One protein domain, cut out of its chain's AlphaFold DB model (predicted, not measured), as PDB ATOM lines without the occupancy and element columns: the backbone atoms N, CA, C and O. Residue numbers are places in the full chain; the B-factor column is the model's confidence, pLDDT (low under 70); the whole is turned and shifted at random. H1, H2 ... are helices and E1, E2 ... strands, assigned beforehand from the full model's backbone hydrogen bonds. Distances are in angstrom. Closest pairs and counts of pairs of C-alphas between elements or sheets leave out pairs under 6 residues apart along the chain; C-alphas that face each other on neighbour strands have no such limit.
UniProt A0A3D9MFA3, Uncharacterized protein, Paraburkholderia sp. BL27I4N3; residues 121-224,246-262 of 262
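Overview. This is residues 121 to 224 and 246 to 262 of the 262 residues of an uncharacterized protein of Paraburkholderia sp. BL27I4N3 (UniProt A0A3D9MFA3). With little regular structure, the domain is a small sandwich: the curled antiparallel sheet E3-E2-E5-E6 partly faces the mixed sheet E4-E1-E7, their strands crossed at 44 degrees. The printed part has 121 residues, of which the named elements hold only 42, under half; these are mostly strand, with one named helix and seven named strands in the order E1 E2 E3 H1 E4 E5 E6 E7 along the chain. The whole is compact, radius of gyration of the C-alphas 14.4 A, spanning 39 by 33 by 23 A.

Arrangement. E1, residues 121 to 126, is parallel to E7, residues 252 to 255 (N 124 to O 252, 2.8 A), and antiparallel to E4, residues 179 to 183 (N 123 to O 180, 3.0 A). E2, residues 141 to 148, forms a hairpin with E3, residues 153 to 155 (N 146 to O 155, 2.8 A), and is antiparallel to E5, residues 202 to 208 (N 143 to O 205, 2.9 A). H1, residues 165 to 169, its O i to N i+4 pair within hydrogen-bond range, only grazes this sheet. E5 and E6, residues 214 to 217, form a hairpin (N 206 to O 216, 2.8 A).

Along the chain. C-alpha 121 opens E1 at (301.542, 378.513, 234.596); C-alpha 255 ends E7 at (307.496, 366.130, 227.592). E2 measures 22.2 A, E5 19.8 A.

Size, cuts and confidence. Residues 225 to 245 are not printed; C-alphas 224 and 246 are 13.2 A apart. Links E1 to E2 and E4 to E5 are long. The pLDDT is under 70 in 37 residues, among them 246 to 260.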
ATOM      1  N   LEU A 121     300.991 379.208 235.740       86.50
ATOM      2  CA  LEU A 121     301.542 378.513 234.596       86.50
ATOM      3  C   LEU A 121     300.468 377.594 234.016       86.50
ATOM      4  O   LEU A 121     299.875 376.784 234.731       86.50
ATOM      5  N   ARG A 122     300.232 377.717 232.708       88.56
ATOM      6  CA  ARG A 122     299.362 376.833 231.930       88.56
ATOM      7  C   ARG A 122     300.203 376.028 230.956       88.56
ATOM      8  O   ARG A 122     301.084 376.578 230.294       88.56
ATOM      9  N   GLY A 123     299.899 374.746 230.827       89.38
ATOM     10  CA  GLY A 123     300.619 373.905 229.888       89.38
ATOM     11  C   GLY A 123     299.930 372.597 229.553       89.38
ATOM     12  O   GLY A 123     298.802 372.348 229.974       89.38
ATOM     13  N   ARG A 124     300.644 371.767 228.794       90.12
ATOM     14  CA  ARG A 124     300.267 370.397 228.448       90.12
ATOM     15  C   ARG A 124     301.414 369.437 228.739       90.12
ATOM     16  O   ARG A 124     302.539 369.667 228.297       90.12
ATOM     17  N   LEU A 125     301.108 368.345 229.438       89.88
ATOM     18  CA  LEU A 125     302.033 367.250 229.723       89.88
ATOM     19  C   LEU A 125     301.848 366.105 228.717       89.88
ATOM     20  O   LEU A 125     300.737 365.604 228.530       89.88
ATOM     21  N   THR A 126     302.942 365.665 228.096       90.44
ATOM     22  CA  THR A 126     302.949 364.584 227.091       90.44
ATOM     23  C   THR A 126     304.077 363.585 227.350       90.44
ATOM     24  O   THR A 126     305.033 363.912 228.050       90.44
ATOM     25  N   THR A 127     303.988 362.361 226.822       83.69
ATOM     26  CA  THR A 127     304.958 361.295 227.141       83.69
ATOM     27  C   THR A 127     306.364 361.530 226.578       83.69
ATOM     28  O   THR A 127     307.335 361.286 227.283       83.69
ATOM     29  N   ASP A 128     306.500 361.994 225.332       80.94
ATOM     30  CA  ASP A 128     307.807 362.231 224.697       80.94
ATOM     31  C   ASP A 128     307.704 363.273 223.579       80.94
ATOM     32  O   ASP A 128     307.051 363.026 222.575       80.94
ATOM     33  N   THR A 129     308.395 364.407 223.689       71.75
ATOM     34  CA  THR A 129     308.352 365.454 222.654       71.75
ATOM     35  C   THR A 129     308.930 365.037 221.298       71.75
ATOM     36  O   THR A 129     308.721 365.748 220.320       71.75
ATOM     37  N   LYS A 130     309.641 363.905 221.205       77.75
ATOM     38  CA  LYS A 130     310.226 363.413 219.945       77.75
ATOM     39  C   LYS A 130     309.215 362.783 218.988       77.75
ATOM     40  O   LYS A 130     309.552 362.536 217.834       77.75
ATOM     41  N   LEU A 131     308.010 362.476 219.459       74.69
ATOM     42  CA  LEU A 131     306.937 361.984 218.600       74.69
ATOM     43  C   LEU A 131     306.255 363.170 217.913       74.69
ATOM     44  O   LEU A 131     305.975 364.168 218.566       74.69
ATOM     45  N   ASP A 132     305.877 363.025 216.641       80.75
ATOM     46  CA  ASP A 132     305.112 364.060 215.918       80.75
ATOM     47  C   ASP A 132     303.784 364.410 216.617       80.75
ATOM     48  O   ASP A 132     303.260 365.517 216.485       80.75
ATOM     49  N   LYS A 133     303.212 363.449 217.357       86.06
ATOM     50  CA  LYS A 133     301.982 363.595 218.147       86.06
ATOM     51  C   LYS A 133     302.081 362.774 219.432       86.06
ATOM     52  O   LYS A 133     301.595 361.641 219.468       86.06
ATOM     53  N   PRO A 134     302.723 363.296 220.485       86.88
ATOM     54  CA  PRO A 134     302.905 362.522 221.693       86.88
ATOM     55  C   PRO A 134     301.597 362.368 222.468       86.88
ATOM     56  O   PRO A 134     300.857 363.347 222.616       86.88
ATOM     57  N   PRO A 135     301.298 361.159 222.980       89.75
ATOM     58  CA  PRO A 135     300.141 360.944 223.832       89.75
ATOM     59  C   PRO A 135     300.132 361.896 225.040       89.75
ATOM     60  O   PRO A 135     301.179 362.110 225.667       89.75
ATOM     61  N   PRO A 136     298.965 362.466 225.390       92.62
ATOM     62  CA  PRO A 136     298.834 363.277 226.587       92.62
ATOM     63  C   PRO A 136     298.951 362.417 227.848       92.62
ATOM     64  O   PRO A 136     298.519 361.264 227.880       92.62
ATOM     65  N   VAL A 137     299.490 363.003 228.913       90.56
ATOM     66  CA  VAL A 137     299.559 362.362 230.230       90.56
ATOM     67  C   VAL A 137     298.408 362.882 231.077       90.56
ATOM     68  O   VAL A 137     298.475 363.985 231.614       90.56
ATOM     69  N   ALA A 138     297.348 362.088 231.193       91.94
ATOM     70  CA  ALA A 138     296.170 362.421 231.988       91.94
ATOM     71  C   ALA A 138     296.320 362.013 233.461       91.94
ATOM     72  O   ALA A 138     297.000 361.037 233.783       91.94
ATOM     73  N   GLY A 139     295.646 362.731 234.362       89.69
ATOM     74  CA  GLY A 139     295.568 362.368 235.778       89.69
ATOM     75  C   GLY A 139     296.838 362.634 236.595       89.69
ATOM     76  O   GLY A 139     296.860 362.303 237.781       89.69
ATOM     77  N   ALA A 140     297.877 363.231 236.008       90.56
ATOM     78  CA  ALA A 140     299.095 363.590 236.725       90.56
ATOM     79  C   ALA A 140     298.822 364.767 237.663       90.56
ATOM     80  O   ALA A 140     298.177 365.740 237.270       90.56
ATOM     81  N   ARG A 141     299.318 364.695 238.900       91.12
ATOM     82  CA  ARG A 141     299.273 365.842 239.814       91.12
ATOM     83  C   ARG A 141     300.404 366.801 239.487       91.12
ATOM     84  O   ARG A 141     301.525 366.355 239.247       91.12
ATOM     85  N   VAL A 142     300.108 368.093 239.516       91.75
ATOM     86  CA  VAL A 142     301.054 369.163 239.201       91.75
ATOM     87  C   VAL A 142     301.246 370.027 240.437       91.75
ATOM     88  O   VAL A 142     300.289 370.584 240.964       91.75
ATOM     89  N   GLN A 143     302.486 370.165 240.893       91.25
ATOM     90  CA  GLN A 143     302.856 371.134 241.915       91.25
ATOM     91  C   GLN A 143     303.786 372.172 241.291       91.25
ATOM     92  O   GLN A 143     304.838 371.828 240.752       91.25
ATOM     93  N   LEU A 144     303.396 373.440 241.389       90.50
ATOM     94  CA  LEU A 144     304.276 374.570 241.124       90.50
ATOM     95  C   LEU A 144     304.960 374.950 242.434       90.50
ATOM     96  O   LEU A 144     304.289 375.208 243.432       90.50
ATOM     97  N   ALA A 145     306.284 374.962 242.422       89.00
ATOM     98  CA  ALA A 145     307.093 375.408 243.542       89.00
ATOM     99  C   ALA A 145     308.059 376.504 243.089       89.00
ATOM    100  O   ALA A 145     308.413 376.580 241.916       89.00
ATOM    101  N   TRP A 146     308.487 377.350 244.013       87.00
ATOM    102  CA  TRP A 146     309.403 378.460 243.773       87.00
ATOM    103  C   TRP A 146     310.565 378.410 244.756       87.00
ATOM    104  O   TRP A 146     310.455 377.813 245.828       87.00
ATOM    105  N   SER A 147     311.697 378.984 244.368       84.94
ATOM    106  CA  SER A 147     312.865 379.069 245.239       84.94
ATOM    107  C   SER A 147     312.700 380.231 246.215       84.94
ATOM    108  O   SER A 147     312.482 381.367 245.793       84.94
ATOM    109  N   ASP A 148     312.835 379.968 247.508       79.38
ATOM    110  CA  ASP A 148     312.963 380.983 248.549       79.38
ATOM    111  C   ASP A 148     314.456 381.244 248.809       79.38
ATOM    112  O   ASP A 148     315.203 380.308 249.106       79.38
ATOM    113  N   ALA A 149     314.898 382.494 248.634       72.06
ATOM    114  CA  ALA A 149     316.312 382.859 248.755       72.06
ATOM    115  C   ALA A 149     316.771 382.781 250.199       72.06
ATOM    116  O   ALA A 149     317.874 382.315 250.464       72.06
ATOM    117  N   ASP A 150     315.917 383.241 251.113       77.75
ATOM    118  CA  ASP A 150     316.285 383.392 252.516       77.75
ATOM    119  C   ASP A 150     316.497 382.025 253.167       77.75
ATOM    120  O   ASP A 150     317.315 381.871 254.071       77.75
ATOM    121  N   GLU A 151     315.761 381.021 252.693       78.81
ATOM    122  CA  GLU A 151     315.797 379.667 253.238       78.81
ATOM    123  C   GLU A 151     316.622 378.686 252.399       78.81
ATOM    124  O   GLU A 151     316.783 377.538 252.816       78.81
ATOM    125  N   GLU A 152     317.090 379.096 251.215       82.88
ATOM    126  CA  GLU A 152     317.690 378.223 250.193       82.88
ATOM    127  C   GLU A 152     316.846 376.959 249.916       82.88
ATOM    128  O   GLU A 152     317.351 375.871 249.616       82.88
ATOM    129  N   LYS A 153     315.520 377.090 250.034       86.50
ATOM    130  CA  LYS A 153     314.558 375.988 249.949       86.50
ATOM    131  C   LYS A 153     313.480 376.281 248.935       86.50
ATOM    132  O   LYS A 153     313.088 377.415 248.690       86.50
ATOM    133  N   TRP A 154     312.963 375.211 248.357       86.75
ATOM    134  CA  TRP A 154     311.835 375.311 247.454       86.75
ATOM    135  C   TRP A 154     310.525 375.232 248.226       86.75
ATOM    136  O   TRP A 154     310.338 374.310 249.016       86.75
ATOM    137  N   LYS A 155     309.597 376.133 247.924       87.25
ATOM    138  CA  LYS A 155     308.273 376.186 248.537       87.25
ATOM    139  C   LYS A 155     307.177 375.960 247.489       87.25
ATOM    140  O   LYS A 155     307.272 376.536 246.413       87.25
ATOM    141  N   PRO A 156     306.153 375.139 247.773       88.50
ATOM    142  CA  PRO A 156     306.161 374.131 248.830       88.50
ATOM    143  C   PRO A 156     307.269 373.081 248.618       88.50
ATOM    144  O   PRO A 156     307.790 372.891 247.507       88.50
ATOM    145  N   ASP A 157     307.588 372.364 249.697       86.94
ATOM    146  CA  ASP A 157     308.374 371.144 249.596       86.94
ATOM    147  C   ASP A 157     307.701 370.186 248.622       86.94
ATOM    148  O   ASP A 157     306.472 370.108 248.487       86.94
ATOM    149  N   ALA A 158     308.537 369.464 247.894       83.56
ATOM    150  CA  ALA A 158     308.011 368.551 246.915       83.56
ATOM    151  C   ALA A 158     307.400 367.339 247.625       83.56
ATOM    152  O   ALA A 158     308.011 366.846 248.579       83.56
ATOM    153  N   PRO A 159     306.239 366.834 247.175       83.06
ATOM    154  CA  PRO A 159     305.517 365.828 247.929       83.06
ATOM    155  C   PRO A 159     306.392 364.581 248.081       83.06
ATOM    156  O   PRO A 159     307.093 364.206 247.123       83.06
ATOM    157  N   PRO A 160     306.407 363.965 249.274       79.50
ATOM    158  CA  PRO A 160     307.140 362.727 249.468       79.50
ATOM    159  C   PRO A 160     306.533 361.631 248.574       79.50
ATOM    160  O   PRO A 160     305.371 361.712 248.169       79.50
ATOM    161  N   ALA A 161     307.332 360.632 248.189       71.81
ATOM    162  CA  ALA A 161     306.903 359.606 247.225       71.81
ATOM    163  C   ALA A 161     305.711 358.762 247.726       71.81
ATOM    164  O   ALA A 161     304.969 358.187 246.930       71.81
ATOM    165  N   ASP A 162     305.535 358.725 249.044       71.38
ATOM    166  CA  ASP A 162     304.479 358.069 249.808       71.38
ATOM    167  C   ASP A 162     303.422 359.056 250.338       71.38
ATOM    168  O   ASP A 162     302.627 358.695 251.205       71.38
ATOM    169  N   ALA A 163     303.392 360.297 249.831       71.62
ATOM    170  CA  ALA A 163     302.403 361.288 250.238       71.62
ATOM    171  C   ALA A 163     300.988 360.702 250.152       71.62
ATOM    172  O   ALA A 163     300.537 360.265 249.089       71.62
ATOM    173  N   GLY A 164     300.280 360.720 251.285       71.00
ATOM    174  CA  GLY A 164     298.906 360.245 251.358       71.00
ATOM    175  C   GLY A 164     297.990 360.989 250.382       71.00
ATOM    176  O   GLY A 164     298.234 362.141 250.006       71.00
ATOM    177  N   SER A 165     296.886 360.338 250.011       70.19
ATOM    178  CA  SER A 165     295.914 360.852 249.037       70.19
ATOM    179  C   SER A 165     295.419 362.265 249.358       70.19
ATOM    180  O   SER A 165     295.213 363.049 248.439       70.19
ATOM    181  N   ALA A 166     295.292 362.618 250.641       72.69
ATOM    182  CA  ALA A 166     294.832 363.931 251.083       72.69
ATOM    183  C   ALA A 166     295.783 365.076 250.686       72.69
ATOM    184  O   ALA A 166     295.328 366.086 250.157       72.69
ATOM    185  N   ALA A 167     297.098 364.909 250.873       74.69
ATOM    186  CA  ALA A 167     298.082 365.935 250.508       74.69
ATOM    187  C   ALA A 167     298.126 366.155 248.987       74.69
ATOM    188  O   ALA A 167     298.280 367.276 248.508       74.69
ATOM    189  N   LEU A 168     297.937 365.078 248.221       81.94
ATOM    190  CA  LEU A 168     297.918 365.108 246.760       81.94
ATOM    191  C   LEU A 168     296.563 365.527 246.174       81.94
ATOM    192  O   LEU A 168     296.490 365.888 244.999       81.94
ATOM    193  N   ALA A 169     295.478 365.465 246.951       80.25
ATOM    194  CA  ALA A 169     294.134 365.817 246.495       80.25
ATOM    195  C   ALA A 169     293.976 367.319 246.232       80.25
ATOM    196  O   ALA A 169     293.168 367.699 245.393       80.25
ATOM    197  N   ALA A 170     294.766 368.153 246.911       81.88
ATOM    198  CA  ALA A 170     294.755 369.601 246.726       81.88
ATOM    199  C   ALA A 170     295.543 370.071 245.491       81.88
ATOM    200  O   ALA A 170     295.450 371.240 245.125       81.88
ATOM    201  N   LEU A 171     296.332 369.195 244.858       88.00
ATOM    202  CA  LEU A 171     297.137 369.565 243.697       88.00
ATOM    203  C   LEU A 171     296.300 369.552 242.409       88.00
ATOM    204  O   LEU A 171     295.522 368.612 242.206       88.00
ATOM    205  N   PRO A 172     296.508 370.526 241.501       90.38
ATOM    206  CA  PRO A 172     295.968 370.481 240.150       90.38
ATOM    207  C   PRO A 172     296.269 369.163 239.440       90.38
ATOM    208  O   PRO A 172     297.292 368.515 239.683       90.38
ATOM    209  N   VAL A 173     295.375 368.775 238.535       90.62
ATOM    210  CA  VAL A 173     295.429 367.497 237.823       90.62
ATOM    211  C   VAL A 173     295.429 367.755 236.328       90.62
ATOM    212  O   VAL A 173     294.629 368.558 235.852       90.62
ATOM    213  N   THR A 174     296.276 367.052 235.579       92.06
ATOM    214  CA  THR A 174     296.216 367.099 234.119       92.06
ATOM    215  C   THR A 174     294.910 366.485 233.607       92.06
ATOM    216  O   THR A 174     294.460 365.431 234.076       92.06
ATOM    217  N   THR A 175     294.288 367.138 232.627       91.69
ATOM    218  CA  THR A 175     293.054 366.670 231.978       91.69
ATOM    219  C   THR A 175     293.308 365.439 231.097       91.69
ATOM    220  O   THR A 175     294.443 365.002 230.915       91.69
ATOM    221  N   ALA A 176     292.256 364.895 230.474       92.12
ATOM    222  CA  ALA A 176     292.388 363.833 229.468       92.12
ATOM    223  C   ALA A 176     293.288 364.228 228.275       92.12
ATOM    224  O   ALA A 176     293.935 363.371 227.680       92.12
ATOM    225  N   SER A 177     293.359 365.522 227.950       91.56
ATOM    226  CA  SER A 177     294.250 366.096 226.935       91.56
ATOM    227  C   SER A 177     295.634 366.472 227.476       91.56
ATOM    228  O   SER A 177     296.449 367.021 226.736       91.56
ATOM    229  N   GLY A 178     295.925 366.162 228.743       91.50
ATOM    230  CA  GLY A 178     297.190 366.476 229.402       91.50
ATOM    231  C   GLY A 178     297.326 367.945 229.802       91.50
ATOM    232  O   GLY A 178     298.388 368.340 230.276       91.50
ATOM    233  N   ASP A 179     296.284 368.758 229.608       92.88
ATOM    234  CA  ASP A 179     296.317 370.186 229.911       92.88
ATOM    235  C   ASP A 179     296.262 370.412 231.427       92.88
ATOM    236  O   ASP A 179     295.596 369.671 232.152       92.88
ATOM    237  N   PHE A 180     296.944 371.441 231.917       91.94
ATOM    238  CA  PHE A 180     296.962 371.802 233.330       91.94
ATOM    239  C   PHE A 180     297.100 373.310 233.536       91.94
ATOM    240  O   PHE A 180     297.611 374.035 232.679       91.94
ATOM    241  N   VAL A 181     296.687 373.763 234.718       91.56
ATOM    242  CA  VAL A 181     297.004 375.081 235.275       91.56
ATOM    243  C   VAL A 181     297.545 374.865 236.683       91.56
ATOM    244  O   VAL A 181     296.948 374.149 237.479       91.56
ATOM    245  N   ALA A 182     298.681 375.481 236.986       90.25
ATOM    246  CA  ALA A 182     299.249 375.546 238.323       90.25
ATOM    247  C   ALA A 182     299.501 377.012 238.685       90.25
ATOM    248  O   ALA A 182     299.789 377.830 237.815       90.25
ATOM    249  N   PHE A 183     299.368 377.371 239.953       87.81
ATOM    250  CA  PHE A 183     299.501 378.757 240.400       87.81
ATOM    251  C   PHE A 183     300.184 378.815 241.759       87.81
ATOM    252  O   PHE A 183     300.198 377.834 242.503       87.81
ATOM    253  N   ILE A 184     300.769 379.970 242.061       84.00
ATOM    254  CA  ILE A 184     301.310 380.275 243.381       84.00
ATOM    255  C   ILE A 184     300.196 380.968 244.169       84.00
ATOM    256  O   ILE A 184     299.733 382.030 243.746       84.00
ATOM    257  N   PRO A 185     299.729 380.394 245.291       74.81
ATOM    258  CA  PRO A 185     298.750 381.061 246.136       74.81
ATOM    259  C   PRO A 185     299.285 382.416 246.606       74.81
ATOM    260  O   PRO A 185     300.425 382.508 247.059       74.81
ATOM    261  N   ARG A 186     298.455 383.466 246.561       68.38
ATOM    262  CA  ARG A 186     298.861 384.833 246.942       68.38
ATOM    263  C   ARG A 186     299.455 384.912 248.352       68.38
ATOM    264  O   ARG A 186     300.419 385.634 248.570       68.38
ATOM    265  N   ALA A 187     298.908 384.141 249.294       65.06
ATOM    266  CA  ALA A 187     299.389 384.075 250.676       65.06
ATOM    267  C   ALA A 187     300.796 383.460 250.820       65.06
ATOM    268  O   ALA A 187     301.375 383.501 251.901       65.06
ATOM    269  N   SER A 188     301.329 382.866 249.754       66.81
ATOM    270  CA  SER A 188     302.611 382.167 249.738       66.81
ATOM    271  C   SER A 188     303.581 382.756 248.714       66.81
ATOM    272  O   SER A 188     304.586 382.125 248.416       66.81
ATOM    273  N   ALA A 189     303.302 383.937 248.154       64.81
ATOM    274  CA  ALA A 189     304.179 384.537 247.156       64.81
ATOM    275  C   ALA A 189     305.610 384.746 247.710       64.81
ATOM    276  O   ALA A 189     305.759 385.092 248.885       64.81
ATOM    277  N   PRO A 190     306.660 384.536 246.890       63.22
ATOM    278  CA  PRO A 190     308.041 384.759 247.308       63.22
ATOM    279  C   PRO A 190     308.236 386.203 247.778       63.22
ATOM    280  O   PRO A 190     307.918 387.147 247.056       63.22
ATOM    281  N   THR A 191     308.767 386.375 248.988       66.75
ATOM    282  CA  THR A 191     308.987 387.696 249.596       66.75
ATOM    283  C   THR A 191     310.358 388.289 249.282       66.75
ATOM    284  O   THR A 191     310.506 389.506 249.338       66.75
ATOM    285  N   SER A 192     311.351 387.463 248.945       60.03
ATOM    286  CA  SER A 192     312.766 387.872 248.919       60.03
ATOM    287  C   SER A 192     313.547 387.485 247.667       60.03
ATOM    288  O   SER A 192     314.629 388.018 247.447       60.03
ATOM    289  N   ASN A 193     313.003 386.609 246.816       56.72
ATOM    290  CA  ASN A 193     313.742 386.030 245.686       56.72
ATOM    291  C   ASN A 193     313.312 386.544 244.311       56.72
ATOM    292  O   ASN A 193     313.525 385.901 243.282       56.72
ATOM    293  N   THR A 194     312.660 387.698 244.313       60.19
ATOM    294  CA  THR A 194     312.236 388.357 243.093       60.19
ATOM    295  C   THR A 194     313.398 389.215 242.612       60.19
ATOM    296  O   THR A 194     313.769 390.188 243.272       60.19
ATOM    297  N   ALA A 195     314.000 388.853 241.480       65.19
ATOM    298  CA  ALA A 195     314.972 389.702 240.807       65.19
ATOM    299  C   ALA A 195     314.371 391.098 240.579       65.19
ATOM    300  O   ALA A 195     313.152 391.289 240.599       65.19
ATOM    301  N   ALA A 196     315.223 392.102 240.357       70.31
ATOM    302  CA  ALA A 196     314.790 393.498 240.228       70.31
ATOM    303  C   ALA A 196     313.721 393.726 239.133       70.31
ATOM    304  O   ALA A 196     313.054 394.758 239.120       70.31
ATOM    305  N   ASP A 197     313.561 392.768 238.219       68.75
ATOM    306  CA  ASP A 197     312.594 392.755 237.128       68.75
ATOM    307  C   ASP A 197     311.262 392.044 237.444       68.75
ATOM    308  O   ASP A 197     310.384 391.996 236.579       68.75
ATOM    309  N   GLY A 198     311.084 391.506 238.654       71.38
ATOM    310  CA  GLY A 198     309.878 390.769 239.028       71.38
ATOM    311  C   GLY A 198     309.961 389.251 238.814       71.38
ATOM    312  O   GLY A 198     308.968 388.563 239.051       71.38
ATOM    313  N   THR A 199     311.091 388.714 238.342       72.94
ATOM    314  CA  THR A 199     311.235 387.279 238.044       72.94
ATOM    315  C   THR A 199     311.724 386.483 239.248       72.94
ATOM    316  O   THR A 199     312.451 386.996 240.091       72.94
ATOM    317  N   PHE A 200     311.336 385.212 239.341       75.75
ATOM    318  CA  PHE A 200     311.817 384.299 240.377       75.75
ATOM    319  C   PHE A 200     311.958 382.876 239.804       75.75
ATOM    320  O   PHE A 200     311.244 382.522 238.857       75.75
ATOM    321  N   PRO A 201     312.844 382.028 240.357       81.12
ATOM    322  CA  PRO A 201     312.974 380.644 239.914       81.12
ATOM    323  C   PRO A 201     311.751 379.819 240.319       81.12
ATOM    324  O   PRO A 201     311.407 379.740 241.501       81.12
ATOM    325  N   ALA A 202     311.135 379.152 239.348       84.38
ATOM    326  CA  ALA A 202     310.043 378.209 239.558       84.38
ATOM    327  C   ALA A 202     310.464 376.788 239.154       84.38
ATOM    328  O   ALA A 202     311.396 376.603 238.378       84.38
ATOM    329  N   ARG A 203     309.772 375.776 239.677       87.88
ATOM    330  CA  ARG A 203     309.890 374.369 239.282       87.88
ATOM    331  C   ARG A 203     308.505 373.743 239.184       87.88
ATOM    332  O   ARG A 203     307.634 374.039 240.005       87.88
ATOM    333  N   LEU A 204     308.329 372.828 238.236       89.88
ATOM    334  CA  LEU A 204     307.157 371.961 238.185       89.88
ATOM    335  C   LEU A 204     307.537 370.560 238.649       89.88
ATOM    336  O   LEU A 204     308.535 369.980 238.217       89.88
ATOM    337  N   VAL A 205     306.709 370.015 239.529       90.19
ATOM    338  CA  VAL A 205     306.787 368.628 239.976       90.19
ATOM    339  C   VAL A 205     305.536 367.914 239.489       90.19
ATOM    340  O   VAL A 205     304.417 368.318 239.808       90.19
ATOM    341  N   PHE A 206     305.741 366.843 238.731       89.75
ATOM    342  CA  PHE A 206     304.693 365.961 238.245       89.75
ATOM    343  C   PHE A 206     304.728 364.641 239.012       89.75
ATOM    344  O   PHE A 206     305.778 364.007 239.153       89.75
ATOM    345  N   LEU A 207     303.563 364.215 239.493       88.19
ATOM    346  CA  LEU A 207     303.382 362.924 240.152       88.19
ATOM    347  C   LEU A 207     302.457 362.066 239.298       88.19
ATOM    348  O   LEU A 207     301.307 362.440 239.046       88.19
ATOM    349  N   ILE A 208     302.975 360.926 238.844       84.69
ATOM    350  CA  ILE A 208     302.291 360.032 237.911       84.69
ATOM    351  C   ILE A 208     301.988 358.703 238.612       84.69
ATOM    352  O   ILE A 208     302.902 358.019 239.078       84.69
ATOM    353  N   GLY A 209     300.706 358.323 238.644       71.38
ATOM    354  CA  GLY A 209     300.212 357.078 239.250       71.38
ATOM    355  C   GLY A 209     299.610 357.244 240.654       71.38
ATOM    356  O   GLY A 209     299.730 358.293 241.278       71.38
ATOM    357  N   GLN A 210     298.939 356.196 241.147       59.03
ATOM    358  CA  GLN A 210     298.214 356.149 242.437       59.03
ATOM    359  C   GLN A 210     299.041 355.501 243.578       59.03
ATOM    360  O   GLN A 210     298.462 354.942 244.500       59.03
ATOM    361  N   ALA A 211     300.376 355.633 243.528       54.50
ATOM    362  CA  ALA A 211     301.406 355.084 244.436       54.50
ATOM    363  C   ALA A 211     302.105 353.765 243.999       54.50
ATOM    364  O   ALA A 211     301.461 352.896 243.410       54.50
ATOM    365  N   PRO A 212     303.415 353.601 244.326       54.25
ATOM    366  CA  PRO A 212     304.365 354.688 244.590       54.25
ATOM    367  C   PRO A 212     304.557 355.468 243.283       54.25
ATOM    368  O   PRO A 212     304.948 354.911 242.254       54.25
ATOM    369  N   ALA A 213     304.164 356.742 243.286       58.41
ATOM    370  CA  ALA A 213     304.086 357.536 242.069       58.41
ATOM    371  C   ALA A 213     305.496 357.752 241.516       58.41
ATOM    372  O   ALA A 213     306.419 358.101 242.254       58.41
ATOM    373  N   SER A 214     305.669 357.578 240.206       66.56
ATOM    374  CA  SER A 214     306.888 358.068 239.571       66.56
ATOM    375  C   SER A 214     306.869 359.587 239.667       66.56
ATOM    376  O   SER A 214     305.929 360.239 239.201       66.56
ATOM    377  N   ARG A 215     307.893 360.136 240.317       75.00
ATOM    378  CA  ARG A 215     308.072 361.572 240.462       75.00
ATOM    379  C   ARG A 215     308.996 362.070 239.367       75.00
ATOM    380  O   ARG A 215     310.116 361.587 239.221       75.00
ATOM    381  N   LEU A 216     308.506 363.048 238.621       78.56
ATOM    382  CA  LEU A 216     309.252 363.720 237.573       78.56
ATOM    383  C   LEU A 216     309.315 365.202 237.902       78.56
ATOM    384  O   LEU A 216     308.315 365.811 238.280       78.56
ATOM    385  N   VAL A 217     310.505 365.772 237.803       76.94
ATOM    386  CA  VAL A 217     310.748 367.171 238.149       76.94
ATOM    387  C   VAL A 217     311.383 367.848 236.954       76.94
ATOM    388  O   VAL A 217     312.246 367.268 236.294       76.94
ATOM    389  N   THR A 218     310.957 369.073 236.661       74.31
ATOM    390  CA  THR A 218     311.662 369.892 235.673       74.31
ATOM    391  C   THR A 218     313.117 370.066 236.118       74.31
ATOM    392  O   THR A 218     313.337 370.391 237.291       74.31
ATOM    393  N   PRO A 219     314.109 369.841 235.238       71.75
ATOM    394  CA  PRO A 219     315.512 370.088 235.553       71.75
ATOM    395  C   PRO A 219     315.723 371.482 236.156       71.75
ATOM    396  O   PRO A 219     314.975 372.413 235.862       71.75
ATOM    397  N   LYS A 220     316.731 371.637 237.024       68.56
ATOM    398  CA  LYS A 220     317.001 372.928 237.693       68.56
ATOM    399  C   LYS A 220     317.337 374.046 236.700       68.56
ATOM    400  O   LYS A 220     317.127 375.212 237.002       68.56
ATOM    401  N   ASP A 221     317.877 373.667 235.553       65.06
ATOM    402  CA  ASP A 221     318.258 374.501 234.420       65.06
ATOM    403  C   ASP A 221     317.148 374.626 233.361       65.06
ATOM    404  O   ASP A 221     317.358 375.265 232.333       65.06
ATOM    405  N   PHE A 222     315.960 374.054 233.602       66.81
ATOM    406  CA  PHE A 222     314.833 374.169 232.681       66.81
ATOM    407  C   PHE A 222     314.334 375.617 232.629       66.81
ATOM    408  O   PHE A 222     313.817 376.155 233.611       66.81
ATOM    409  N   GLN A 223     314.478 376.249 231.468       62.97
ATOM    410  CA  GLN A 223     314.010 377.609 231.245       62.97
ATOM    411  C   GLN A 223     312.541 377.579 230.825       62.97
ATOM    412  O   GLN A 223     312.188 377.068 229.771       62.97
ATOM    413  N   PHE A 224     311.670 378.144 231.660       61.50
ATOM    414  CA  PHE A 224     310.236 378.265 231.367       61.50
ATOM    415  C   PHE A 224     309.909 379.365 230.344       61.50
ATOM    416  O   PHE A 224     308.744 379.546 229.989       61.50
ATOM    417  N   ARG A 246     302.854 389.040 235.946       43.56
ATOM    418  CA  ARG A 246     302.879 388.714 234.511       43.56
ATOM    419  C   ARG A 246     302.282 387.323 234.306       43.56
ATOM    420  O   ARG A 246     302.805 386.350 234.845       43.56
ATOM    421  N   ALA A 247     301.229 387.225 233.501       44.38
ATOM    422  CA  ALA A 247     300.810 385.952 232.927       44.38
ATOM    423  C   ALA A 247     301.852 385.500 231.892       44.38
ATOM    424  O   ALA A 247     302.365 386.329 231.138       44.38
ATOM    425  N   LEU A 248     302.146 384.200 231.814       43.50
ATOM    426  CA  LEU A 248     302.823 383.656 230.638       43.50
ATOM    427  C   LEU A 248     301.798 383.647 229.488       43.50
ATOM    428  O   LEU A 248     300.795 382.938 229.584       43.50
ATOM    429  N   PRO A 249     301.997 384.430 228.411       42.53
ATOM    430  CA  PRO A 249     301.005 384.578 227.343       42.53
ATOM    431  C   PRO A 249     300.889 383.339 226.439       42.53
ATOM    432  O   PRO A 249     300.090 383.337 225.504       42.53
ATOM    433  N   GLN A 250     301.683 382.292 226.681       53.56
ATOM    434  CA  GLN A 250     301.766 381.104 225.835       53.56
ATOM    435  C   GLN A 250     301.571 379.818 226.640       53.56
ATOM    436  O   GLN A 250     301.953 379.717 227.804       53.56
ATOM    437  N   THR A 251     300.952 378.828 225.995       55.06
ATOM    438  CA  THR A 251     300.799 377.482 226.558       55.06
ATOM    439  C   THR A 251     302.147 376.778 226.522       55.06
ATOM    440  O   THR A 251     302.719 376.609 225.447       55.06
ATOM    441  N   LEU A 252     302.632 376.334 227.680       64.06
ATOM    442  CA  LEU A 252     303.884 375.593 227.778       64.06
ATOM    443  C   LEU A 252     303.665 374.108 227.456       64.06
ATOM    444  O   LEU A 252     302.788 373.468 228.035       64.06
ATOM    445  N   ILE A 253     304.470 373.528 226.569       65.06
ATOM    446  CA  ILE A 253     304.426 372.090 226.266       65.06
ATOM    447  C   ILE A 253     305.647 371.429 226.904       65.06
ATOM    448  O   ILE A 253     306.773 371.791 226.585       65.06
ATOM    449  N   ILE A 254     305.422 370.460 227.799       66.75
ATOM    450  CA  ILE A 254     306.491 369.726 228.495       66.75
ATOM    451  C   ILE A 254     306.352 368.229 228.202       66.75
ATOM    452  O   ILE A 254     305.279 367.644 228.393       66.75
ATOM    453  N   GLY A 255     307.433 367.589 227.752       60.53
ATOM    454  CA  GLY A 255     307.496 366.130 227.592       60.53
ATOM    455  C   GLY A 255     308.194 365.435 228.759       60.53
ATOM    456  O   GLY A 255     309.112 365.997 229.349       60.53
ATOM    457  N   LEU A 256     307.828 364.182 229.065       68.12
ATOM    458  CA  LEU A 256     308.496 363.418 230.136       68.12
ATOM    459  C   LEU A 256     309.986 363.189 229.854       68.12
ATOM    460  O   LEU A 256     310.765 363.100 230.796       68.12
ATOM    461  N   THR A 257     310.401 363.140 228.585       69.50
ATOM    462  CA  THR A 257     311.818 363.046 228.193       69.50
ATOM    463  C   THR A 257     312.638 364.287 228.541       69.50
ATOM    464  O   THR A 257     313.858 364.189 228.648       69.50
ATOM    465  N   GLN A 258     311.992 365.437 228.754       63.53
ATOM    466  CA  GLN A 258     312.636 366.660 229.243       63.53
ATOM    467  C   GLN A 258     312.691 366.718 230.776       63.53
ATOM    468  O   GLN A 258     313.354 367.591 231.329       63.53
ATOM    469  N   LEU A 259     311.983 365.825 231.473       68.88
ATOM    470  CA  LEU A 259     311.931 365.804 232.930       68.88
ATOM    471  C   LEU A 259     313.029 364.907 233.503       68.88
ATOM    472  O   LEU A 259     313.320 363.829 232.986       68.88
ATOM    473  N   ALA A 260     313.604 365.329 234.626       68.94
ATOM    474  CA  ALA A 260     314.526 364.507 235.389       68.94
ATOM    475  C   ALA A 260     313.750 363.566 236.323       68.94
ATOM    476  O   ALA A 260     312.754 363.953 236.948       68.94
ATOM    477  N   LYS A 261     314.241 362.331 236.443       70.62
ATOM    478  CA  LYS A 261     313.812 361.381 237.471       70.62
ATOM    479  C   LYS A 261     314.694 361.564 238.709       70.62
ATOM    480  O   LYS A 261     315.902 361.749 238.562       70.62
ATOM    481  N   LEU A 262     314.082 361.554 239.892       58.12
ATOM    482  CA  LEU A 262     314.789 361.593 241.178       58.12
ATOM    483  C   LEU A 262     315.196 360.196 241.645       58.12
ATOM    484  O   LEU A 262     314.459 359.237 241.314       58.12
TER     485      LEU A 262